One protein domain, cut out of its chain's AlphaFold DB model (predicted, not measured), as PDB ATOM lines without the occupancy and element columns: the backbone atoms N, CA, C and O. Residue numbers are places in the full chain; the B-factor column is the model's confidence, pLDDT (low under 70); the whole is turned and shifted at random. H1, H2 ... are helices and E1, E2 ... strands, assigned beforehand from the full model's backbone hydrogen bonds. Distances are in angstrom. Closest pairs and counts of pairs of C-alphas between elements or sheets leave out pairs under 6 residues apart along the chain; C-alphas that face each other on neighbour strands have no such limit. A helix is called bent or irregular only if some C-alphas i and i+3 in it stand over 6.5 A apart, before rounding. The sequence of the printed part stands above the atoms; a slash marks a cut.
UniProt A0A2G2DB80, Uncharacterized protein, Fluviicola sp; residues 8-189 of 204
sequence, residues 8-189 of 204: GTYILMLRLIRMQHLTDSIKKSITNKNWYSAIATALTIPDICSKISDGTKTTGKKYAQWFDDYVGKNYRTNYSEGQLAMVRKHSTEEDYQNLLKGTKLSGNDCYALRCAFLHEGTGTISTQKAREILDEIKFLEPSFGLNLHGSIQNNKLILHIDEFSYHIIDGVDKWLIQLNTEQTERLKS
ATOM      1  N   GLY A   8     156.583 148.483 149.697       64.12
ATOM      2  CA  GLY A   8     156.511 149.850 149.171       64.12
ATOM      3  C   GLY A   8     157.817 150.656 149.268       64.12
ATOM      4  O   GLY A   8     158.169 151.365 148.324       64.12
ATOM      5  N   THR A   9     158.574 150.534 150.363       73.81
ATOM      6  CA  THR A   9     159.860 151.231 150.552       73.81
ATOM      7  C   THR A   9     160.929 150.666 149.621       73.81
ATOM      8  O   THR A   9     161.689 151.426 149.020       73.81
ATOM      9  N   TYR A  10     160.948 149.344 149.435       75.25
ATOM     10  CA  TYR A  10     161.866 148.686 148.506       75.25
ATOM     11  C   TYR A  10     161.568 149.053 147.043       75.25
ATOM     12  O   TYR A  10     162.481 149.391 146.288       75.25
ATOM     13  N   ILE A  11     160.289 149.077 146.646       72.56
ATOM     14  CA  ILE A  11     159.880 149.507 145.299       72.56
ATOM     15  C   ILE A  11     160.277 150.967 145.045       72.56
ATOM     16  O   ILE A  11     160.818 151.273 143.979       72.56
ATOM     17  N   LEU A  12     160.068 151.865 146.014       74.25
ATOM     18  CA  LEU A  12     160.490 153.261 145.891       74.25
ATOM     19  C   LEU A  12     162.017 153.388 145.773       74.25
ATOM     20  O   LEU A  12     162.505 154.126 144.918       74.25
ATOM     21  N   MET A  13     162.775 152.623 146.561       76.06
ATOM     22  CA  MET A  13     164.237 152.585 146.476       76.06
ATOM     23  C   MET A  13     164.711 152.121 145.090       76.06
ATOM     24  O   MET A  13     165.582 152.753 144.491       76.06
ATOM     25  N   LEU A  14     164.104 151.069 144.531       71.38
ATOM     26  CA  LEU A  14     164.420 150.595 143.180       71.38
ATOM     27  C   LEU A  14     164.114 151.642 142.102       71.38
ATOM     28  O   LEU A  14     164.887 151.787 141.154       71.38
ATOM     29  N   ARG A  15     163.008 152.382 142.240       77.50
ATOM     30  CA  ARG A  15     162.654 153.490 141.338       77.50
ATOM     31  C   ARG A  15     163.696 154.608 141.385       77.50
ATOM     32  O   ARG A  15     164.146 155.053 140.330       77.50
ATOM     33  N   LEU A  16     164.115 155.007 142.588       72.50
ATOM     34  CA  LEU A  16     165.148 156.026 142.795       72.50
ATOM     35  C   LEU A  16     166.472 155.621 142.142       72.50
ATOM     36  O   LEU A  16     167.014 156.387 141.349       72.50
ATOM     37  N   ILE A  17     166.933 154.386 142.370       74.88
ATOM     38  CA  ILE A  17     168.175 153.858 141.776       74.88
ATOM     39  C   ILE A  17     168.152 153.940 140.239       74.88
ATOM     40  O   ILE A  17     169.174 154.204 139.611       74.88
ATOM     41  N   ARG A  18     166.994 153.737 139.599       75.31
ATOM     42  CA  ARG A  18     166.895 153.716 138.127       75.31
ATOM     43  C   ARG A  18     167.106 155.084 137.486       75.31
ATOM     44  O   ARG A  18     167.779 155.161 136.462       75.31
ATOM     45  N   MET A  19     166.567 156.149 138.077       83.56
ATOM     46  CA  MET A  19     166.785 157.517 137.581       83.56
ATOM     47  C   MET A  19     168.045 158.168 138.155       83.56
ATOM     48  O   MET A  19     168.484 159.200 137.642       83.56
ATOM     49  N   GLN A  20     168.649 157.555 139.177       82.25
ATOM     50  CA  GLN A  20     169.828 158.070 139.860       82.25
ATOM     51  C   GLN A  20     170.976 158.373 138.897       82.25
ATOM     52  O   GLN A  20     171.642 159.384 139.053       82.25
ATOM     53  N   HIS A  21     171.189 157.564 137.858       83.56
ATOM     54  CA  HIS A  21     172.268 157.823 136.900       83.56
ATOM     55  C   HIS A  21     172.123 159.174 136.183       83.56
ATOM     56  O   HIS A  21     173.121 159.866 135.979       83.56
ATOM     57  N   LEU A  22     170.895 159.578 135.836       88.56
ATOM     58  CA  LEU A  22     170.634 160.866 135.193       88.56
ATOM     59  C   LEU A  22     170.711 162.018 136.198       88.56
ATOM     60  O   LEU A  22     171.389 163.013 135.937       88.56
ATOM     61  N   THR A  23     170.065 161.885 137.361       92.88
ATOM     62  CA  THR A  23     170.074 162.948 138.378       92.88
ATOM     63  C   THR A  23     171.464 163.137 138.990       92.88
ATOM     64  O   THR A  23     171.887 164.271 139.205       92.88
ATOM     65  N   ASP A  24     172.239 162.070 139.179       92.88
ATOM     66  CA  ASP A  24     173.631 162.156 139.625       92.88
ATOM     67  C   ASP A  24     174.561 162.671 138.524       92.88
ATOM     68  O   ASP A  24     175.529 163.360 138.842       92.88
ATOM     69  N   SER A  25     174.276 162.413 137.242       92.94
ATOM     70  CA  SER A  25     175.000 163.062 136.137       92.94
ATOM     71  C   SER A  25     174.836 164.584 136.190       92.94
ATOM     72  O   SER A  25     175.825 165.318 136.096       92.94
ATOM     73  N   ILE A  26     173.614 165.068 136.446       96.44
ATOM     74  CA  ILE A  26     173.337 166.496 136.653       96.44
ATOM     75  C   ILE A  26     174.119 167.022 137.867       96.44
ATOM     76  O   ILE A  26     174.872 167.985 137.735       96.44
ATOM     77  N   LYS A  27     174.022 166.363 139.032       96.81
ATOM     78  CA  LYS A  27     174.741 166.778 140.258       96.81
ATOM     79  C   LYS A  27     176.261 166.813 140.069       96.81
ATOM     80  O   LYS A  27     176.919 167.753 140.514       96.81
ATOM     81  N   LYS A  28     176.833 165.808 139.401       96.75
ATOM     82  CA  LYS A  28     178.269 165.753 139.082       96.75
ATOM     83  C   LYS A  28     178.661 166.857 138.108       96.75
ATOM     84  O   LYS A  28     179.708 167.471 138.289       96.75
ATOM     85  N   SER A  29     177.814 167.147 137.121       97.50
ATOM     86  CA  SER A  29     178.025 168.261 136.195       97.50
ATOM     87  C   SER A  29     178.047 169.597 136.939       97.50
ATOM     88  O   SER A  29     178.971 170.374 136.729       97.50
ATOM     89  N   ILE A  30     177.123 169.821 137.878       96.25
ATOM     90  CA  ILE A  30     177.113 171.010 138.748       96.25
ATOM     91  C   ILE A  30     178.396 171.091 139.586       96.25
ATOM     92  O   ILE A  30     179.082 172.108 139.579       96.25
ATOM     93  N   THR A  31     178.756 169.998 140.265       96.44
ATOM     94  CA  THR A  31     179.946 169.937 141.136       96.44
ATOM     95  C   THR A  31     181.229 170.252 140.365       96.44
ATOM     96  O   THR A  31     182.099 170.966 140.857       96.44
ATOM     97  N   ASN A  32     181.321 169.770 139.125       96.88
ATOM     98  CA  ASN A  32     182.465 169.989 138.242       96.88
ATOM     99  C   ASN A  32     182.357 171.272 137.404       96.88
ATOM    100  O   ASN A  32     183.178 171.474 136.512       96.88
ATOM    101  N   LYS A  33     181.352 172.125 137.652       95.81
ATOM    102  CA  LYS A  33     181.076 173.348 136.880       95.81
ATOM    103  C   LYS A  33     180.886 173.114 135.376       95.81
ATOM    104  O   LYS A  33     181.104 174.000 134.554       95.81
ATOM    105  N   ASN A  34     180.461 171.914 134.993       96.50
ATOM    106  CA  ASN A  34     180.075 171.590 133.629       96.50
ATOM    107  C   ASN A  34     178.618 172.016 133.385       96.50
ATOM    108  O   ASN A  34     177.692 171.204 133.312       96.50
ATOM    109  N   TRP A  35     178.425 173.330 133.302       94.44
ATOM    110  CA  TRP A  35     177.113 173.969 133.287       94.44
ATOM    111  C   TRP A  35     176.256 173.597 132.082       94.44
ATOM    112  O   TRP A  35     175.066 173.321 132.227       94.44
ATOM    113  N   TYR A  36     176.865 173.509 130.902       92.31
ATOM    114  CA  TYR A  36     176.160 173.125 129.684       92.31
ATOM    115  C   TYR A  36     175.680 171.675 129.740       92.31
ATOM    116  O   TYR A  36     174.541 171.408 129.360       92.31
ATOM    117  N   SER A  37     176.486 170.741 130.269       94.75
ATOM    118  CA  SER A  37     176.027 169.361 130.470       94.75
ATOM    119  C   SER A  37     174.938 169.262 131.535       94.75
ATOM    120  O   SER A  37     174.010 168.470 131.361       94.75
ATOM    121  N   ALA A  38     175.006 170.074 132.597       96.00
ATOM    122  CA  ALA A  38     173.960 170.126 133.617       96.00
ATOM    123  C   ALA A  38     172.615 170.560 133.008       96.00
ATOM    124  O   ALA A  38     171.643 169.811 133.105       96.00
ATOM    125  N   ILE A  39     172.583 171.699 132.303       94.12
ATOM    126  CA  ILE A  39     171.370 172.207 131.641       94.12
ATOM    127  C   ILE A  39     170.877 171.231 130.575       94.12
ATOM    128  O   ILE A  39     169.698 170.887 130.570       94.12
ATOM    129  N   ALA A  40     171.759 170.778 129.676       93.62
ATOM    130  CA  ALA A  40     171.371 169.889 128.584       93.62
ATOM    131  C   ALA A  40     170.705 168.622 129.126       93.62
ATOM    132  O   ALA A  40     169.630 168.240 128.672       93.62
ATOM    133  N   THR A  41     171.307 168.011 130.151       95.25
ATOM    134  CA  THR A  41     170.744 166.819 130.786       95.25
ATOM    135  C   THR A  41     169.426 167.153 131.483       95.25
ATOM    136  O   THR A  41     168.433 166.473 131.232       95.25
ATOM    137  N   ALA A  42     169.371 168.224 132.283       96.75
ATOM    138  CA  ALA A  42     168.165 168.648 132.996       96.75
ATOM    139  C   ALA A  42     166.977 168.911 132.050       96.75
ATOM    140  O   ALA A  42     165.875 168.429 132.305       96.75
ATOM    141  N   LEU A  43     167.204 169.585 130.919       95.50
ATOM    142  CA  LEU A  43     166.170 169.861 129.914       95.50
ATOM    143  C   LEU A  43     165.679 168.600 129.189       95.50
ATOM    144  O   LEU A  43     164.595 168.624 128.625       95.50
ATOM    145  N   THR A  44     166.412 167.484 129.203       95.38
ATOM    146  CA  THR A  44     165.919 166.218 128.615       95.38
ATOM    147  C   THR A  44     165.052 165.393 129.567       95.38
ATOM    148  O   THR A  44     164.309 164.518 129.119       95.38
ATOM    149  N   ILE A  45     165.114 165.660 130.874       96.00
ATOM    150  CA  ILE A  45     164.418 164.859 131.888       96.00
ATOM    151  C   ILE A  45     162.897 164.818 131.675       96.00
ATOM    152  O   ILE A  45     162.354 163.710 131.673       96.00
ATOM    153  N   PRO A  46     162.187 165.940 131.432       97.00
ATOM    154  CA  PRO A  46     160.735 165.886 131.260       97.00
ATOM    155  C   PRO A  46     160.303 165.063 130.035       97.00
ATOM    156  O   PRO A  46     159.276 164.386 130.072       97.00
ATOM    157  N   ASP A  47     161.102 165.050 128.960       95.19
ATOM    158  CA  ASP A  47     160.870 164.188 127.792       95.19
ATOM    159  C   ASP A  47     160.960 162.697 128.162       95.19
ATOM    160  O   ASP A  47     160.127 161.889 127.742       95.19
ATOM    161  N   ILE A  48     161.961 162.325 128.965       93.75
ATOM    162  CA  ILE A  48     162.162 160.946 129.428       93.75
ATOM    163  C   ILE A  48     161.020 160.526 130.357       93.75
ATOM    164  O   ILE A  48     160.387 159.490 130.135       93.75
ATOM    165  N   CYS A  49     160.728 161.338 131.374       94.94
ATOM    166  CA  CYS A  49     159.702 161.027 132.363       94.94
ATOM    167  C   CYS A  49     158.302 160.963 131.740       94.94
ATOM    168  O   CYS A  49     157.563 160.016 132.006       94.94
ATOM    169  N   SER A  50     157.951 161.896 130.848       94.88
ATOM    170  CA  SER A  50     156.649 161.876 130.166       94.88
ATOM    171  C   SER A  50     156.477 160.656 129.251       94.88
ATOM    172  O   SER A  50     155.407 160.043 129.238       94.88
ATOM    173  N   LYS A  51     157.535 160.227 128.546       93.31
ATOM    174  CA  LYS A  51     157.522 158.978 127.765       93.31
ATOM    175  C   LYS A  51     157.269 157.758 128.654       93.31
ATOM    176  O   LYS A  51     156.520 156.869 128.256       93.31
ATOM    177  N   ILE A  52     157.881 157.699 129.837       92.50
ATOM    178  CA  ILE A  52     157.690 156.588 130.784       92.50
ATOM    179  C   ILE A  52     156.258 156.595 131.340       92.50
ATOM    180  O   ILE A  52     155.596 155.551 131.338       92.50
ATOM    181  N   SER A  53     155.757 157.767 131.748       92.12
ATOM    182  CA  SER A  53     154.391 157.940 132.256       92.12
ATOM    183  C   SER A  53     153.328 157.475 131.264       92.12
ATOM    184  O   SER A  53     152.445 156.702 131.640       92.12
ATOM    185  N   ASP A  54     153.449 157.879 130.001       89.75
ATOM    186  CA  ASP A  54     152.412 157.644 128.992       89.75
ATOM    187  C   ASP A  54     152.655 156.398 128.131       89.75
ATOM    188  O   ASP A  54     151.747 155.944 127.437       89.75
ATOM    189  N   GLY A  55     153.877 155.859 128.112       87.75
ATOM    190  CA  GLY A  55     154.251 154.683 127.312       87.75
ATOM    191  C   GLY A  55     154.344 154.939 125.806       87.75
ATOM    192  O   GLY A  55     154.558 154.015 125.028       87.75
ATOM    193  N   THR A  56     154.198 156.191 125.378       88.69
ATOM    194  CA  THR A  56     154.208 156.612 123.971       88.69
ATOM    195  C   THR A  56     155.255 157.695 123.751       88.69
ATOM    196  O   THR A  56     155.819 158.234 124.702       88.69
ATOM    197  N   LYS A  57     155.549 158.021 122.488       87.75
ATOM    198  CA  LYS A  57     156.502 159.088 122.158       87.75
ATOM    199  C   LYS A  57     156.099 160.398 122.860       87.75
ATOM    200  O   LYS A  57     154.939 160.805 122.793       87.75
ATOM    201  N   THR A  58     157.070 161.040 123.512       89.81
ATOM    202  CA  THR A  58     156.897 162.380 124.089       89.81
ATOM    203  C   THR A  58     156.500 163.388 123.006       89.81
ATOM    204  O   THR A  58     156.879 163.265 121.836       89.81
ATOM    205  N   THR A  59     155.718 164.385 123.403       93.38
ATOM    206  CA  THR A  59     155.370 165.556 122.596       93.38
ATOM    207  C   THR A  59     155.583 166.798 123.450       93.38
ATOM    208  O   THR A  59     155.572 166.702 124.677       93.38
ATOM    209  N   GLY A  60     155.690 167.978 122.835       92.62
ATOM    210  CA  GLY A  60     155.835 169.222 123.598       92.62
ATOM    211  C   GLY A  60     154.735 169.448 124.632       92.62
ATOM    212  O   GLY A  60     155.010 169.907 125.733       92.62
ATOM    213  N   LYS A  61     153.503 169.008 124.342       94.69
ATOM    214  CA  LYS A  61     152.396 169.046 125.308       94.69
ATOM    215  C   LYS A  61     152.656 168.152 126.527       94.69
ATOM    216  O   LYS A  61     152.351 168.550 127.643       94.69
ATOM    217  N   LYS A  62     153.200 166.951 126.318       96.25
ATOM    218  CA  LYS A  62     153.491 165.994 127.398       96.25
ATOM    219  C   LYS A  62     154.679 166.442 128.245       96.25
ATOM    220  O   LYS A  62     154.622 166.336 129.465       96.25
ATOM    221  N   TYR A  63     155.703 167.000 127.601       96.75
ATOM    222  CA  TYR A  63     156.801 167.681 128.282       96.75
ATOM    223  C   TYR A  63     156.267 168.797 129.179       96.75
ATOM    224  O   TYR A  63     156.566 168.830 130.371       96.75
ATOM    225  N   ALA A  64     155.468 169.701 128.599       95.56
ATOM    226  CA  ALA A  64     154.947 170.865 129.301       95.56
ATOM    227  C   ALA A  64     154.115 170.450 130.515       95.56
ATOM    228  O   ALA A  64     154.357 170.939 131.613       95.56
ATOM    229  N   GLN A  65     153.224 169.472 130.334       96.56
ATOM    230  CA  GLN A  65     152.408 168.934 131.417       96.56
ATOM    231  C   GLN A  65     153.267 168.369 132.554       96.56
ATOM    232  O   GLN A  65     153.068 168.740 133.706       96.56
ATOM    233  N   TRP A  66     154.263 167.531 132.239       97.75
ATOM    234  CA  TRP A  66     155.159 166.990 133.264       97.75
ATOM    235  C   TRP A  66     155.883 168.111 134.022       97.75
ATOM    236  O   TRP A  66     155.969 168.090 135.248       97.75
ATOM    237  N   PHE A  67     156.383 169.119 133.305       97.31
ATOM    238  CA  PHE A  67     157.048 170.248 133.941       97.31
ATOM    239  C   PHE A  67     156.099 171.003 134.878       97.31
ATOM    240  O   PHE A  67     156.453 171.237 136.033       97.31
ATOM    241  N   ASP A  68     154.895 171.344 134.419       94.94
ATOM    242  CA  ASP A  68     153.905 172.074 135.217       94.94
ATOM    243  C   ASP A  68     153.496 171.303 136.485       94.94
ATOM    244  O   ASP A  68     153.383 171.903 137.562       94.94
ATOM    245  N   ASP A  69     153.355 169.979 136.377       95.62
ATOM    246  CA  ASP A  69     152.949 169.102 137.480       95.62
ATOM    247  C   ASP A  69     154.034 168.973 138.559       95.62
ATOM    248  O   ASP A  69     153.748 169.087 139.755       95.62
ATOM    249  N   TYR A  70     155.292 168.757 138.160       96.88
ATOM    250  CA  TYR A  70     156.350 168.368 139.105       96.88
ATOM    251  C   TYR A  70     157.313 169.500 139.481       96.88
ATOM    252  O   TYR A  70     157.921 169.458 140.562       96.88
ATOM    253  N   VAL A  71     157.423 170.524 138.630       96.25
ATOM    254  CA  VAL A  71     158.445 171.581 138.713       96.25
ATOM    255  C   VAL A  71     157.831 172.984 138.721       96.25
ATOM    256  O   VAL A  71     158.322 173.860 139.436       96.25
ATOM    257  N   GLY A  72     156.723 173.197 138.004       90.94
ATOM    258  CA  GLY A  72     156.107 174.508 137.776       90.94
ATOM    259  C   GLY A  72     155.768 175.276 139.052       90.94
ATOM    260  O   GLY A  72     155.774 176.506 139.050       90.94
ATOM    261  N   LYS A  73     155.568 174.580 140.184       88.12
ATOM    262  CA  LYS A  73     155.362 175.208 141.501       88.12
ATOM    263  C   LYS A  73     156.459 176.203 141.895       88.12
ATOM    264  O   LYS A  73     156.142 177.189 142.551       88.12
ATOM    265  N   ASN A  74     157.697 175.978 141.457       88.25
ATOM    266  CA  ASN A  74     158.835 176.845 141.770       88.25
ATOM    267  C   ASN A  74     158.792 178.174 140.988       88.25
ATOM    268  O   ASN A  74     159.526 179.102 141.304       88.25
ATOM    269  N   TYR A  75     157.901 178.285 139.994       87.25
ATOM    270  CA  TYR A  75     157.808 179.424 139.076       87.25
ATOM    271  C   TYR A  75     156.405 180.056 139.036       87.25
ATOM    272  O   TYR A  75     156.121 180.874 138.166       87.25
ATOM    273  N   ARG A  76     155.527 179.718 139.991       80.00
ATOM    274  CA  ARG A  76     154.094 180.087 140.028       80.00
ATOM    275  C   ARG A  76     153.762 181.564 140.252       80.00
ATOM    276  O   ARG A  76     152.585 181.876 140.351       80.00
ATOM    277  N   THR A  77     154.737 182.455 140.390       74.81
ATOM    278  CA  THR A  77     154.470 183.880 140.631       74.81
ATOM    279  C   THR A  77     155.452 184.743 139.870       74.81
ATOM    280  O   THR A  77     156.651 184.511 139.978       74.81
ATOM    281  N   ASN A  78     154.951 185.763 139.166       68.44
ATOM    282  CA  ASN A  78     155.727 186.777 138.434       68.44
ATOM    283  C   ASN A  78     156.460 187.781 139.333       68.44
ATOM    284  O   ASN A  78     157.221 188.611 138.843       68.44
ATOM    285  N   TYR A  79     156.297 187.668 140.649       69.38
ATOM    286  CA  TYR A  79     156.874 188.584 141.623       69.38
ATOM    287  C   TYR A  79     158.103 187.971 142.297       69.38
ATOM    288  O   TYR A  79     158.191 186.761 142.510       69.38
ATOM    289  N   SER A  80     159.106 188.793 142.589       66.75
ATOM    290  CA  SER A  80     160.256 188.401 143.415       66.75
ATOM    291  C   SER A  80     159.840 188.160 144.870       66.75
ATOM    292  O   SER A  80     158.818 188.680 145.321       66.75
ATOM    293  N   GLU A  81     160.657 187.436 145.639       68.38
ATOM    294  CA  GLU A  81     160.410 187.247 147.075       68.38
ATOM    295  C   GLU A  81     160.284 188.576 147.830       68.38
ATOM    296  O   GLU A  81     159.413 188.716 148.682       68.38
ATOM    297  N   GLY A  82     161.088 189.583 147.474       68.56
ATOM    298  CA  GLY A  82     160.997 190.917 148.072       68.56
ATOM    299  C   GLY A  82     159.647 191.592 147.809       68.56
ATOM    300  O   GLY A  82     159.061 192.178 148.719       68.56
ATOM    301  N   GLN A  83     159.110 191.462 146.591       70.75
ATOM    302  CA  GLN A  83     157.776 191.975 146.253       70.75
ATOM    303  C   GLN A  83     156.678 191.215 147.003       70.75
ATOM    304  O   GLN A  83     155.780 191.842 147.562       70.75
ATOM    305  N   LEU A  84     156.778 189.884 147.087       75.56
ATOM    306  CA  LEU A  84     155.830 189.058 147.843       75.56
ATOM    307  C   LEU A  84     155.864 189.376 149.343       75.56
ATOM    308  O   LEU A  84     154.811 189.447 149.970       75.56
ATOM    309  N   ALA A  85     157.044 189.619 149.916       78.25
ATOM    310  CA  ALA A  85     157.206 189.986 151.320       78.25
ATOM    311  C   ALA A  85     156.588 191.358 151.638       78.25
ATOM    312  O   ALA A  85     155.914 191.505 152.659       78.25
ATOM    313  N   MET A  86     156.770 192.345 150.754       77.31
ATOM    314  CA  MET A  86     156.149 193.668 150.888       77.31
ATOM    315  C   MET A  86     154.622 193.584 150.814       77.31
ATOM    316  O   MET A  86     153.929 194.122 151.676       77.31
ATOM    317  N   VAL A  87     154.097 192.859 149.826       78.31
ATOM    318  CA  VAL A  87     152.656 192.642 149.641       78.31
ATOM    319  C   VAL A  87     152.065 191.919 150.845       78.31
ATOM    320  O   VAL A  87     151.087 192.388 151.419       78.31
ATOM    321  N   ARG A  88     152.676 190.818 151.288       82.06
ATOM    322  CA  ARG A  88     152.188 190.037 152.433       82.06
ATOM    323  C   ARG A  88     152.096 190.864 153.720       82.06
ATOM    324  O   ARG A  88     151.285 190.557 154.585       82.06
ATOM    325  N   LYS A  89     152.917 191.910 153.849       86.94
ATOM    326  CA  LYS A  89     152.916 192.822 154.999       86.94
ATOM    327  C   LYS A  89     151.844 193.921 154.913       86.94
ATOM    328  O   LYS A  89     151.472 194.464 155.951       86.94
ATOM    329  N   HIS A  90     151.371 194.263 153.714       84.69
ATOM    330  CA  HIS A  90     150.564 195.467 153.471       84.69
ATOM    331  C   HIS A  90     149.262 195.246 152.679       84.69
ATOM    332  O   HIS A  90     148.563 196.221 152.416       84.69
ATOM    333  N   SER A  91     148.912 194.009 152.317       81.00
ATOM    334  CA  SER A  91     147.749 193.693 151.463       81.00
ATOM    335  C   SER A  91     146.827 192.676 152.125       81.00
ATOM    336  O   SER A  91     147.214 192.009 153.087       81.00
ATOM    337  N   THR A  92     145.609 192.533 151.599       86.31
ATOM    338  CA  THR A  92     144.700 191.469 152.039       86.31
ATOM    339  C   THR A  92     145.192 190.093 151.569       86.31
ATOM    340  O   THR A  92     145.989 189.986 150.633       86.31
ATOM    341  N   GLU A  93     144.705 189.020 152.201       84.12
ATOM    342  CA  GLU A  93     144.991 187.649 151.751       84.12
ATOM    343  C   GLU A  93     144.505 187.429 150.309       84.12
ATOM    344  O   GLU A  93     145.184 186.782 149.521       84.12
ATOM    345  N   GLU A  94     143.374 188.024 149.926       84.19
ATOM    346  CA  GLU A  94     142.858 187.953 148.557       84.19
ATOM    347  C   GLU A  94     143.818 188.605 147.549       84.19
ATOM    348  O   GLU A  94     144.119 188.006 146.515       84.19
ATOM    349  N   ASP A  95     144.365 189.782 147.864       79.56
ATOM    350  CA  ASP A  95     145.360 190.459 147.022       79.56
ATOM    351  C   ASP A  95     146.641 189.632 146.886       79.56
ATOM    352  O   ASP A  95     147.178 189.481 145.785       79.56
ATOM    353  N   TYR A  96     147.108 189.043 147.991       77.44
ATOM    354  CA  TYR A  96     148.266 188.153 147.987       77.44
ATOM    355  C   TYR A  96     148.026 186.930 147.091       77.44
ATOM    356  O   TYR A  96     148.846 186.637 146.218       77.44
ATOM    357  N   GLN A  97     146.876 186.262 147.223       76.38
ATOM    358  CA  GLN A  97     146.507 185.125 146.374       76.38
ATOM    359  C   GLN A  97     146.323 185.528 144.902       76.38
ATOM    360  O   GLN A  97     146.687 184.771 144.000       76.38
ATOM    361  N   ASN A  98     145.814 186.731 144.632       73.31
ATOM    362  CA  ASN A  98     145.704 187.269 143.277       73.31
ATOM    363  C   ASN A  98     147.077 187.561 142.648       73.31
ATOM    364  O   ASN A  98     147.241 187.356 141.450       73.31
ATOM    365  N   LEU A  99     148.088 187.956 143.426       68.06
ATOM    366  CA  LEU A  99     149.462 188.171 142.939       68.06
ATOM    367  C   LEU A  99     150.224 186.865 142.675       68.06
ATOM    368  O   LEU A  99     151.181 186.834 141.896       68.06
ATOM    369  N   LEU A 100     149.772 185.762 143.266       67.12
ATOM    370  CA  LEU A 100     150.212 184.420 142.890       67.12
ATOM    371  C   LEU A 100     149.566 183.938 141.574       67.12
ATOM    372  O   LEU A 100     149.910 182.861 141.089       67.12
ATOM    373  N   LYS A 101     148.658 184.711 140.953       63.97
ATOM    374  CA  LYS A 101     148.102 184.389 139.629       63.97
ATOM    375  C   LYS A 101     149.064 184.837 138.526       63.97
ATOM    376  O   LYS A 101     148.956 185.933 137.988       63.97
ATOM    377  N   GLY A 102     150.001 183.967 138.163       67.44
ATOM    378  CA  GLY A 102     150.824 184.127 136.960       67.44
ATOM    379  C   GLY A 102     152.110 183.321 137.039       67.44
ATOM    380  O   GLY A 102     152.772 183.342 138.065       67.44
ATOM    381  N   THR A 103     152.483 182.612 135.975       72.62
ATOM    382  CA  THR A 103     153.708 181.799 135.957       72.62
ATOM    383  C   THR A 103     154.855 182.536 135.269       72.62
ATOM    384  O   THR A 103     154.670 183.060 134.173       72.62
ATOM    385  N   LYS A 104     156.039 182.545 135.894       83.38
ATOM    386  CA  LYS A 104     157.286 183.046 135.288       83.38
ATOM    387  C   LYS A 104     157.808 182.112 134.212       83.38
ATOM    388  O   LYS A 104     158.494 182.546 133.298       83.38
ATOM    389  N   LEU A 105     157.552 180.819 134.387       87.62
ATOM    390  CA  LEU A 105     158.045 179.765 133.519       87.62
ATOM    391  C   LEU A 105     157.007 178.650 133.485       87.62
ATOM    392  O   LEU A 105     156.916 177.845 134.413       87.62
ATOM    393  N   SER A 106     156.203 178.622 132.425       90.12
ATOM    394  CA  SER A 106     155.299 177.501 132.167       90.12
ATOM    395  C   SER A 106     156.050 176.310 131.570       90.12
ATOM    396  O   SER A 106     157.161 176.433 131.041       90.12
ATOM    397  N   GLY A 107     155.410 175.145 131.573       91.94
ATOM    398  CA  GLY A 107     155.903 173.973 130.866       91.94
ATOM    399  C   GLY A 107     156.075 174.202 129.365       91.94
ATOM    400  O   GLY A 107     157.009 173.658 128.777       91.94
ATOM    401  N   ASN A 108     155.235 175.039 128.745       90.56
ATOM    402  CA  ASN A 108     155.387 175.402 127.334       90.56
ATOM    403  C   ASN A 108     156.636 176.264 127.108       90.56
ATOM    404  O   ASN A 108     157.371 176.022 126.151       90.56
ATOM    405  N   ASP A 109     156.902 177.217 128.003       88.44
ATOM    406  CA  ASP A 109     158.107 178.051 127.948       88.44
ATOM    407  C   ASP A 109     159.359 177.190 128.139       88.44
ATOM    408  O   ASP A 109     160.316 177.293 127.373       88.44
ATOM    409  N   CYS A 110     159.328 176.264 129.102       92.38
ATOM    410  CA  CYS A 110     160.421 175.327 129.346       92.38
ATOM    411  C   CYS A 110     160.635 174.352 128.171       92.38
ATOM    412  O   CYS A 110     161.775 174.049 127.816       92.38
ATOM    413  N   TYR A 111     159.566 173.886 127.516       92.38
ATOM    414  CA  TYR A 111     159.682 173.051 126.315       92.38
ATOM    415  C   TYR A 111     160.324 173.814 125.153       92.38
ATOM    416  O   TYR A 111     161.179 173.285 124.437       92.38
ATOM    417  N   ALA A 112     159.922 175.065 124.963       87.50
ATOM    418  CA  ALA A 112     160.461 175.894 123.904       87.50
ATOM    419  C   ALA A 112     161.921 176.305 124.203       87.50
ATOM    420  O   ALA A 112     162.750 176.270 123.294       87.50
ATOM    421  N   LEU A 113     162.281 176.530 125.476       88.44
ATOM    422  CA  LEU A 113     163.673 176.647 125.934       88.44
ATOM    423  C   LEU A 113     164.492 175.393 125.605       88.44
ATOM    424  O   LEU A 113     165.588 175.496 125.059       88.44
ATOM    425  N   ARG A 114     163.957 174.202 125.892       90.12
ATOM    426  CA  ARG A 114     164.579 172.918 125.533       90.12
ATOM    427  C   ARG A 114     164.819 172.799 124.029       90.12
ATOM    428  O   ARG A 114     165.871 172.312 123.622       90.12
ATOM    429  N   CYS A 115     163.865 173.221 123.199       86.00
ATOM    430  CA  CYS A 115     164.026 173.216 121.743       86.00
ATOM    431  C   CYS A 115     165.149 174.159 121.297       86.00
ATOM    432  O   CYS A 115     166.062 173.710 120.604       86.00
ATOM    433  N   ALA A 116     165.120 175.411 121.754       83.94
ATOM    434  CA  ALA A 116     166.124 176.416 121.417       83.94
ATOM    435  C   ALA A 116     167.536 175.968 121.839       83.94
ATOM    436  O   ALA A 116     168.466 175.942 121.030       83.94
ATOM    437  N   PHE A 117     167.681 175.508 123.085       83.50
ATOM    438  CA  PHE A 117     168.980 175.157 123.647       83.50
ATOM    439  C   PHE A 117     169.578 173.895 123.011       83.50
ATOM    440  O   PHE A 117     170.758 173.884 122.664       83.50
ATOM    441  N   LEU A 118     168.785 172.829 122.840       81.69
ATOM    442  CA  LEU A 118     169.303 171.537 122.371       81.69
ATOM    443  C   LEU A 118     169.404 171.419 120.848       81.69
ATOM    444  O   LEU A 118     170.208 170.620 120.374       81.69
ATOM    445  N   HIS A 119     168.569 172.125 120.081       70.25
ATOM    446  CA  HIS A 119     168.516 171.955 118.622       70.25
ATOM    447  C   HIS A 119     169.055 173.159 117.849       70.25
ATOM    448  O   HIS A 119     169.536 172.982 116.733       70.25
ATOM    449  N   GLU A 120     169.003 174.359 118.426       67.00
ATOM    450  CA  GLU A 120     169.463 175.581 117.758       67.00
ATOM    451  C   GLU A 120     170.746 176.136 118.395       67.00
ATOM    452  O   GLU A 120     171.410 176.983 117.804       67.00
ATOM    453  N   GLY A 121     171.117 175.659 119.592       57.03
ATOM    454  CA  GLY A 121     172.236 176.200 120.365       57.03
ATOM    455  C   GLY A 121     172.001 177.643 120.827       57.03
ATOM    456  O   GLY A 121     172.956 178.333 121.184       57.03
ATOM    457  N   THR A 122     170.750 178.116 120.811       53.00
ATOM    458  CA  THR A 122     170.373 179.476 121.212       53.00
ATOM    459  C   THR A 122     169.514 179.447 122.478       53.00
ATOM    460  O   THR A 122     168.837 178.468 122.776       53.00
ATOM    461  N   GLY A 123     169.531 180.530 123.258       50.91
ATOM    462  CA  GLY A 123     168.592 180.726 124.372       50.91
ATOM    463  C   GLY A 123     167.259 181.348 123.937       50.91
ATOM    464  O   GLY A 123     166.465 181.754 124.786       50.91
ATOM    465  N   THR A 124     167.031 181.503 122.630       52.41
ATOM    466  CA  THR A 124     165.914 182.279 122.089       52.41
ATOM    467  C   THR A 124     164.702 181.381 121.880       52.41
ATOM    468  O   THR A 124     164.688 180.500 121.031       52.41
ATOM    469  N   ILE A 125     163.648 181.624 122.650       54.94
ATOM    470  CA  ILE A 125     162.432 180.809 122.662       54.94
ATOM    471  C   ILE A 125     161.509 181.249 121.514       54.94
ATOM    472  O   ILE A 125     160.498 181.922 121.716       54.94
ATOM    473  N   SER A 126     161.862 180.929 120.268       49.25
ATOM    474  CA  SER A 126     161.057 181.304 119.097       49.25
ATOM    475  C   SER A 126     160.010 180.248 118.735       49.25
ATOM    476  O   SER A 126     160.092 179.614 117.690       49.25
ATOM    477  N   THR A 127     158.957 180.114 119.548       46.75
ATOM    478  CA  THR A 127     157.685 179.510 119.100       46.75
ATOM    479  C   THR A 127     156.486 180.291 119.642       46.75
ATOM    480  O   THR A 127     156.008 180.034 120.740       46.75
ATOM    481  N   GLN A 128     156.058 181.277 118.843       47.66
ATOM    482  CA  GLN A 128     154.758 181.967 118.672       47.66
ATOM    483  C   GLN A 128     153.772 182.251 119.837       47.66
ATOM    484  O   GLN A 128     152.882 183.064 119.619       47.66
ATOM    485  N   LYS A 129     153.897 181.696 121.051       43.66
ATOM    486  CA  LYS A 129     153.047 182.044 122.217       43.66
ATOM    487  C   LYS A 129     153.818 182.480 123.468       43.66
ATOM    488  O   LYS A 129     153.289 183.263 124.241       43.66
ATOM    489  N   ALA A 130     155.078 182.066 123.627       41.19
ATOM    490  CA  ALA A 130     155.936 182.491 124.746       41.19
ATOM    491  C   ALA A 130     156.349 183.980 124.685       41.19
ATOM    492  O   ALA A 130     156.825 184.546 125.664       41.19
ATOM    493  N   ARG A 131     156.136 184.638 123.535       40.81
ATOM    494  CA  ARG A 131     156.459 186.056 123.311       40.81
ATOM    495  C   ARG A 131     155.644 187.041 124.150       40.81
ATOM    496  O   ARG A 131     156.003 188.209 124.173       40.81
ATOM    497  N   GLU A 132     154.551 186.628 124.789       47.09
ATOM    498  CA  GLU A 132     153.675 187.594 125.466       47.09
ATOM    499  C   GLU A 132     154.187 188.042 126.848       47.09
ATOM    500  O   GLU A 132     153.684 189.043 127.352       47.09
ATOM    501  N   ILE A 133     155.181 187.371 127.461       50.22
ATOM    502  CA  ILE A 133     155.609 187.693 128.844       50.22
ATOM    503  C   ILE A 133     157.132 187.859 129.024       50.22
ATOM    504  O   ILE A 133     157.534 188.608 129.908       50.22
ATOM    505  N   LEU A 134     157.997 187.222 128.218       58.69
ATOM    506  CA  LEU A 134     159.462 187.306 128.372       58.69
ATOM    507  C   LEU A 134     160.178 187.326 127.013       58.69
ATOM    508  O   LEU A 134     159.884 186.508 126.142       58.69
ATOM    509  N   ASP A 135     161.162 188.215 126.854       63.47
ATOM    510  CA  ASP A 135     161.967 188.315 125.626       63.47
ATOM    511  C   ASP A 135     163.042 187.220 125.547       63.47
ATOM    512  O   ASP A 135     163.426 186.792 124.457       63.47
ATOM    513  N   GLU A 136     163.565 186.775 126.698       74.31
ATOM    514  CA  GLU A 136     164.685 185.833 126.768       74.31
ATOM    515  C   GLU A 136     164.795 185.149 128.147       74.31
ATOM    516  O   GLU A 136     164.528 185.765 129.179       74.31
ATOM    517  N   ILE A 137     165.265 183.896 128.190       84.44
ATOM    518  CA  ILE A 137     165.713 183.241 129.431       84.44
ATOM    519  C   ILE A 137     167.241 183.300 129.495       84.44
ATOM    520  O   ILE A 137     167.928 182.926 128.544       84.44
ATOM    521  N   LYS A 138     167.788 183.755 130.626       87.81
ATOM    522  CA  LYS A 138     169.233 183.816 130.872       87.81
ATOM    523  C   LYS A 138     169.641 182.849 131.969       87.81
ATOM    524  O   LYS A 138     169.187 182.957 133.105       87.81
ATOM    525  N   PHE A 139     170.555 181.950 131.622       90.19
ATOM    526  CA  PHE A 139     171.221 181.093 132.587       90.19
ATOM    527  C   PHE A 139     172.427 181.801 133.199       90.19
ATOM    528  O   PHE A 139     173.240 182.366 132.468       90.19
ATOM    529  N   LEU A 140     172.544 181.743 134.525       91.12
ATOM    530  CA  LEU A 140     173.709 182.224 135.263       91.12
ATOM    531  C   LEU A 140     174.326 181.097 136.084       91.12
ATOM    532  O   LEU A 140     173.632 180.242 136.637       91.12
ATOM    533  N   GLU A 141     175.648 181.123 136.182       91.88
ATOM    534  CA  GLU A 141     176.368 180.291 137.135       91.88
ATOM    535  C   GLU A 141     176.037 180.723 138.573       91.88
ATOM    536  O   GLU A 141     175.737 181.902 138.804       91.88
ATOM    537  N   PRO A 142     176.131 179.812 139.554       86.75
ATOM    538  CA  PRO A 142     175.882 180.155 140.948       86.75
ATOM    539  C   PRO A 142     176.890 181.219 141.403       86.75
ATOM    540  O   PRO A 142     178.103 181.003 141.341       86.75
ATOM    541  N   SER A 143     176.406 182.374 141.863       76.31
ATOM    542  CA  SER A 143     177.254 183.432 142.424       76.31
ATOM    543  C   SER A 143     177.190 183.431 143.944       76.31
ATOM    544  O   SER A 143     176.118 183.517 144.540       76.31
ATOM    545  N   PHE A 144     178.356 183.379 144.589       66.69
ATOM    546  CA  PHE A 144     178.459 183.490 146.041       66.69
ATOM    547  C   PHE A 144     177.981 184.881 146.494       66.69
ATOM    548  O   PHE A 144     178.685 185.871 146.321       66.69
ATOM    549  N   GLY A 145     176.777 184.946 147.072       68.50
ATOM    550  CA  GLY A 145     176.242 186.140 147.742       68.50
ATOM    551  C   GLY A 145     175.119 186.889 147.018       68.50
ATOM    552  O   GLY A 145     174.562 187.815 147.599       68.50
ATOM    553  N   LEU A 146     174.743 186.494 145.797       76.38
ATOM    554  CA  LEU A 146     173.595 187.067 145.083       76.38
ATOM    555  C   LEU A 146     172.762 185.942 144.475       76.38
ATOM    556  O   LEU A 146     173.193 185.327 143.506       76.38
ATOM    557  N   ASN A 147     171.573 185.689 145.026       79.06
ATOM    558  CA  ASN A 147     170.595 184.805 144.398       79.06
ATOM    559  C   ASN A 147     169.628 185.641 143.545       79.06
ATOM    560  O   ASN A 147     168.839 186.422 144.075       79.06
ATOM    561  N   LEU A 148     169.721 185.488 142.221       85.44
ATOM    562  CA  LEU A 148     168.827 186.117 141.246       85.44
ATOM    563  C   LEU A 148     167.892 185.100 140.572       85.44
ATOM    564  O   LEU A 148     167.176 185.468 139.636       85.44
ATOM    565  N   HIS A 149     167.895 183.837 141.007       88.06
ATOM    566  CA  HIS A 149     167.071 182.784 140.428       88.06
ATOM    567  C   HIS A 149     165.584 183.150 140.492       88.06
ATOM    568  O   HIS A 149     165.055 183.595 141.511       88.06
ATOM    569  N   GLY A 150     164.897 183.002 139.362       83.12
ATOM    570  CA  GLY A 150     163.488 183.349 139.234       83.12
ATOM    571  C   GLY A 150     163.214 184.856 139.257       83.12
ATOM    572  O   GLY A 150     162.050 185.244 139.343       83.12
ATOM    573  N   SER A 151     164.227 185.726 139.200       83.81
ATOM    574  CA  SER A 151     164.018 187.167 139.023       83.81
ATOM    575  C   SER A 151     163.801 187.520 137.548       83.81
ATOM    576  O   SER A 151     164.280 186.824 136.653       83.81
ATOM    577  N   ILE A 152     163.071 188.607 137.293       82.75
ATOM    578  CA  ILE A 152     162.900 189.174 135.951       82.75
ATOM    579  C   ILE A 152     163.644 190.509 135.900       82.75
ATOM    580  O   ILE A 152     163.383 191.392 136.718       82.75
ATOM    581  N   GLN A 153     164.553 190.668 134.938       80.31
ATOM    582  CA  GLN A 153     165.292 191.912 134.696       80.31
ATOM    583  C   GLN A 153     165.287 192.233 133.204       80.31
ATOM    584  O   GLN A 153     165.629 191.376 132.393       80.31
ATOM    585  N   ASN A 154     164.909 193.459 132.828       81.19
ATOM    586  CA  ASN A 154     164.814 193.886 131.424       81.19
ATOM    587  C   ASN A 154     164.032 192.889 130.549       81.19
ATOM    588  O   ASN A 154     164.482 192.532 129.465       81.19
ATOM    589  N   ASN A 155     162.896 192.407 131.066       77.50
ATOM    590  CA  ASN A 155     162.043 191.402 130.425       77.50
ATOM    591  C   ASN A 155     162.712 190.031 130.182       77.50
ATOM    592  O   ASN A 155     162.279 189.256 129.327       77.50
ATOM    593  N   LYS A 156     163.775 189.719 130.936       82.88
ATOM    594  CA  LYS A 156     164.478 188.432 130.892       82.88
ATOM    595  C   LYS A 156     164.327 187.693 132.206       82.88
ATOM    596  O   LYS A 156     164.594 188.267 133.261       82.88
ATOM    597  N   LEU A 157     163.952 186.422 132.138       86.81
ATOM    598  CA  LEU A 157     163.929 185.553 133.310       86.81
ATOM    599  C   LEU A 157     165.338 185.035 133.582       86.81
ATOM    600  O   LEU A 157     165.960 184.417 132.715       86.81
ATOM    601  N   ILE A 158     165.825 185.275 134.793       88.50
ATOM    602  CA  ILE A 158     167.124 184.798 135.256       88.50
ATOM    603  C   ILE A 158     166.947 183.449 135.947       88.50
ATOM    604  O   ILE A 158     166.182 183.326 136.902       88.50
ATOM    605  N   LEU A 159     167.684 182.441 135.490       90.94
ATOM    606  CA  LEU A 159     167.724 181.117 136.101       90.94
ATOM    607  C   LEU A 159     169.163 180.776 136.474       90.94
ATOM    608  O   LEU A 159     170.021 180.601 135.611       90.94
ATOM    609  N   HIS A 160     169.431 180.638 137.768       92.88
ATOM    610  CA  HIS A 160     170.650 179.969 138.206       92.88
ATOM    611  C   HIS A 160     170.626 178.497 137.790       92.88
ATOM    612  O   HIS A 160     169.602 177.820 137.939       92.88
ATOM    613  N   ILE A 161     171.737 178.032 137.221       94.12
ATOM    614  CA  ILE A 161     171.837 176.722 136.570       94.12
ATOM    615  C   ILE A 161     171.681 175.580 137.568       94.12
ATOM    616  O   ILE A 161     170.983 174.606 137.282       94.12
ATOM    617  N   ASP A 162     172.322 175.698 138.723       94.50
ATOM    618  CA  ASP A 162     172.226 174.733 139.812       94.50
ATOM    619  C   ASP A 162     170.801 174.663 140.362       94.50
ATOM    620  O   ASP A 162     170.229 173.578 140.403       94.50
ATOM    621  N   GLU A 163     170.190 175.799 140.693       94.19
ATOM    622  CA  GLU A 163     168.832 175.857 141.239       94.19
ATOM    623  C   GLU A 163     167.800 175.308 140.253       94.19
ATOM    624  O   GLU A 163     166.996 174.448 140.617       94.19
ATOM    625  N   PHE A 164     167.868 175.705 138.976       95.62
ATOM    626  CA  PHE A 164     166.999 175.138 137.942       95.62
ATOM    627  C   PHE A 164     167.175 173.617 137.840       95.62
ATOM    628  O   PHE A 164     166.196 172.871 137.798       95.62
ATOM    629  N   SER A 165     168.422 173.145 137.847       96.75
ATOM    630  CA  SER A 165     168.738 171.719 137.776       96.75
ATOM    631  C   SER A 165     168.238 170.949 139.004       96.75
ATOM    632  O   SER A 165     167.688 169.856 138.859       96.75
ATOM    633  N   TYR A 166     168.365 171.513 140.206       96.12
ATOM    634  CA  TYR A 166     167.836 170.915 141.430       96.12
ATOM    635  C   TYR A 166     166.309 170.905 141.457       96.12
ATOM    636  O   TYR A 166     165.731 169.910 141.886       96.12
ATOM    637  N   HIS A 167     165.645 171.933 140.923       96.81
ATOM    638  CA  HIS A 167     164.193 171.923 140.737       96.81
ATOM    639  C   HIS A 167     163.735 170.781 139.815       96.81
ATOM    640  O   HIS A 167     162.711 170.156 140.088       96.81
ATOM    641  N   ILE A 168     164.495 170.469 138.758       97.88
ATOM    642  CA  ILE A 168     164.227 169.307 137.897       97.88
ATOM    643  C   ILE A 168     164.440 167.993 138.662       97.88
ATOM    644  O   ILE A 168     163.590 167.108 138.581       97.88
ATOM    645  N   ILE A 169     165.531 167.864 139.429       96.62
ATOM    646  CA  ILE A 169     165.819 166.667 140.244       96.62
ATOM    647  C   ILE A 169     164.701 166.421 141.272       96.62
ATOM    648  O   ILE A 169     164.151 165.325 141.319       96.62
ATOM    649  N   ASP A 170     164.290 167.448 142.018       95.50
ATOM    650  CA  ASP A 170     163.158 167.386 142.959       95.50
ATOM    651  C   ASP A 170     161.829 167.073 142.237       95.50
ATOM    652  O   ASP A 170     160.913 166.463 142.792       95.50
ATOM    653  N   GLY A 171     161.693 167.478 140.972       96.38
ATOM    654  CA  GLY A 171     160.590 167.058 140.109       96.38
ATOM    655  C   GLY A 171     160.589 165.548 139.845       96.38
ATOM    656  O   GLY A 171     159.553 164.900 140.003       96.38
ATOM    657  N   VAL A 172     161.750 164.975 139.508       95.88
ATOM    658  CA  VAL A 172     161.920 163.523 139.310       95.88
ATOM    659  C   VAL A 172     161.583 162.754 140.578       95.88
ATOM    660  O   VAL A 172     160.830 161.784 140.507       95.88
ATOM    661  N   ASP A 173     162.085 163.195 141.730       93.12
ATOM    662  CA  ASP A 173     161.856 162.507 143.002       93.12
ATOM    663  C   ASP A 173     160.357 162.445 143.334       93.12
ATOM    664  O   ASP A 173     159.830 161.376 143.656       93.12
ATOM    665  N   LYS A 174     159.628 163.555 143.148       94.12
ATOM    666  CA  LYS A 174     158.164 163.577 143.316       94.12
ATOM    667  C   LYS A 174     157.436 162.687 142.315       94.12
ATOM    668  O   LYS A 174     156.493 161.993 142.691       94.12
ATOM    669  N   TRP A 175     157.863 162.702 141.057       95.50
ATOM    670  CA  TRP A 175     157.280 161.879 140.000       95.50
ATOM    671  C   TRP A 175     157.449 160.377 140.276       95.50
ATOM    672  O   TRP A 175     156.489 159.617 140.144       95.50
ATOM    673  N   LEU A 176     158.625 159.940 140.740       92.62
ATOM    674  CA  LEU A 176     158.907 158.530 141.050       92.62
ATOM    675  C   LEU A 176     158.005 157.969 142.156       92.62
ATOM    676  O   LEU A 176     157.605 156.799 142.101       92.62
ATOM    677  N   ILE A 177     157.661 158.798 143.144       91.19
ATOM    678  CA  ILE A 177     156.749 158.422 144.231       91.19
ATOM    679  C   ILE A 177     155.349 158.108 143.680       91.19
ATOM    680  O   ILE A 177     154.687 157.197 144.176       91.19
ATOM    681  N   GLN A 178     154.918 158.800 142.622       92.75
ATOM    682  CA  GLN A 178     153.562 158.700 142.073       92.75
ATOM    683  C   GLN A 178     153.393 157.622 140.993       92.75
ATOM    684  O   GLN A 178     152.276 157.400 140.525       92.75
ATOM    685  N   LEU A 179     154.465 156.930 140.593       91.06
ATOM    686  CA  LEU A 179     154.364 155.913 139.547       91.06
ATOM    687  C   LEU A 179     153.475 154.737 139.960       91.06
ATOM    688  O   LEU A 179     153.599 154.184 141.058       91.06
ATOM    689  N   ASN A 180     152.636 154.292 139.028       91.12
ATOM    690  CA  ASN A 180     151.889 153.044 139.156       91.12
ATOM    691  C   ASN A 180     152.739 151.831 138.719       91.12
ATOM    692  O   ASN A 180     153.894 151.971 138.296       91.12
ATOM    693  N   THR A 181     152.186 150.621 138.834       89.38
ATOM    694  CA  THR A 181     152.886 149.373 138.489       89.38
ATOM    695  C   THR A 181     153.335 149.342 137.028       89.38
ATOM    696  O   THR A 181     154.500 149.071 136.757       89.38
ATOM    697  N   GLU A 182     152.459 149.691 136.085       90.81
ATOM    698  CA  GLU A 182     152.775 149.675 134.651       90.81
ATOM    699  C   GLU A 182     153.913 150.646 134.304       90.81
ATOM    700  O   GLU A 182     154.869 150.293 133.611       90.81
ATOM    701  N   GLN A 183     153.858 151.864 134.840       92.00
ATOM    702  CA  GLN A 183     154.904 152.866 134.657       92.00
ATOM    703  C   GLN A 183     156.219 152.437 135.317       92.00
ATOM    704  O   GLN A 183     157.292 152.692 134.775       92.00
ATOM    705  N   THR A 184     156.146 151.743 136.456       88.62
ATOM    706  CA  THR A 184     157.328 151.175 137.121       88.62
ATOM    707  C   THR A 184     157.989 150.110 136.252       88.62
ATOM    708  O   THR A 184     159.211 150.107 136.136       88.62
ATOM    709  N   GLU A 185     157.216 149.241 135.596       87.75
ATOM    710  CA  GLU A 185     157.775 148.261 134.656       87.75
ATOM    711  C   GLU A 185     158.427 148.939 133.446       87.75
ATOM    712  O   GLU A 185     159.543 148.585 133.067       87.75
ATOM    713  N   ARG A 186     157.805 149.986 132.887       89.19
ATOM    714  CA  ARG A 186     158.418 150.781 131.806       89.19
ATOM    715  C   ARG A 186     159.708 151.473 132.252       89.19
ATOM    716  O   ARG A 186     160.656 151.554 131.481       89.19
ATOM    717  N   LEU A 187     159.780 151.942 133.496       86.50
ATOM    718  CA  LEU A 187     161.011 152.506 134.054       86.50
ATOM    719  C   LEU A 187     162.132 151.454 134.130       86.50
ATOM    720  O   LEU A 187     163.300 151.788 133.950       86.50
ATOM    721  N   LYS A 188     161.811 150.172 134.364       81.56
ATOM    722  CA  LYS A 188     162.826 149.103 134.405       81.56
ATOM    723  C   LYS A 188     163.475 148.835 133.048       81.56
ATOM    724  O   LYS A 188     164.632 148.419 133.044       81.56
ATOM    725  N   SER A 189     162.765 149.069 131.942       76.19
ATOM    726  CA  SER A 189     163.300 148.924 130.581       76.19
ATOM    727  C   SER A 189     164.065 150.157 130.093       76.19
ATOM    728  O   SER A 189     164.534 150.183 128.953       76.19
TER     729      SER A 189
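What this domain is: This is residues 8 to 189 of the 204 residues of an uncharacterized protein of Fluviicola sp (UniProt A0A2G2DB80). H8, H2 and arm H1b run side by side as the core of a helical body, with H3 packed across H8, H7 packed on H3 and H2a, H1a and H9 at one end, and the small sheet of E1 and E2 at the other. Away from this body lies the hairpin of H5 and H6, where residues 89 to 94 stick out. The printed part has 182 residues with nine named helices and two named strands, in the order H1 to H7, E1, E2, H8, H9; the sheet is parallel and the class is mostly helix. It is compact, with a radius of gyration of the C-alphas of 17.3 A and spans of 51 by 38 by 36 A.

How they stand to each other: E1, residues 136 to 140, and E2, residues 156 to 160, are parallel neighbours at 26 degrees, with N 138 and O 157 within hydrogen-bond range at 2.9 A. H8, residues 161 to 178, follows E2 directly. H1, residues 8 to 31, and H2, residues 35 to 54, were each assigned as one helix by hydrogen bonds but are bent: C-alphas 18 and 21 are 6.9 A apart, as are 43 and 46. Their arms are H1a, 8 to 18, H1b, 21 to 31, H2a, 35 to 43, and H2b, 46 to 54. H8 touches H2a with residues 161 to 169 alone, the same way at a shallow tilt of 30 degrees; the closest C-alphas, of Ala 42 and Ser 165, are 5.7 A apart. H1b and H2a form a helical hairpin, closest at C-alphas Ile 26 and Ala 38, 4.8 A. H3, residues 60 to 70, touches H8 about perpendicular at 85 degrees, closest at C-alphas Tyr 70 and Gly 171, 4.5 A. H7, residues 107 to 120, touches H3 with residues 107 to 111 alone, closest at C-alphas Ala 64 and Gly 107, 3.6 A. H9, residues 181 to 188, touches H2b, closest at C-alphas Ser 53 and Gln 183, 5.6 A. H4, residues 72 to 75, is close to H8 but not clearly touching. The helical hairpin of H5, residues 81 to 90, and H6, residues 93 to 99, only just touches, with 3 pairs of C-alphas within 8 A, closest Arg 88 and Tyr 96, 6.2 A. Every O i to N i+4 pair is within hydrogen-bond range in H1a, H1b, H2a, H2b, H3, H5, H6, H7 and H9; H8 has 13 of 14, and H4 is too short for one.

Where its parts are: H1a begins at C-alpha 8, (156.511, 149.850, 149.171). H8 spans 26.2 A and H7 18.9 A. H9 ends at C-alpha 188, (162.826, 149.103, 134.405).

The domain as a whole: The C-alphas farthest apart, of His 90 and Ser 189, are 53.4 A apart. The printed part has no cut. The links H7 to E1 and E1 to E2 are long, 15 residues each. Mean pLDDT of the printed part is 83.6; residues 120 to 135 are among the 28 under 70.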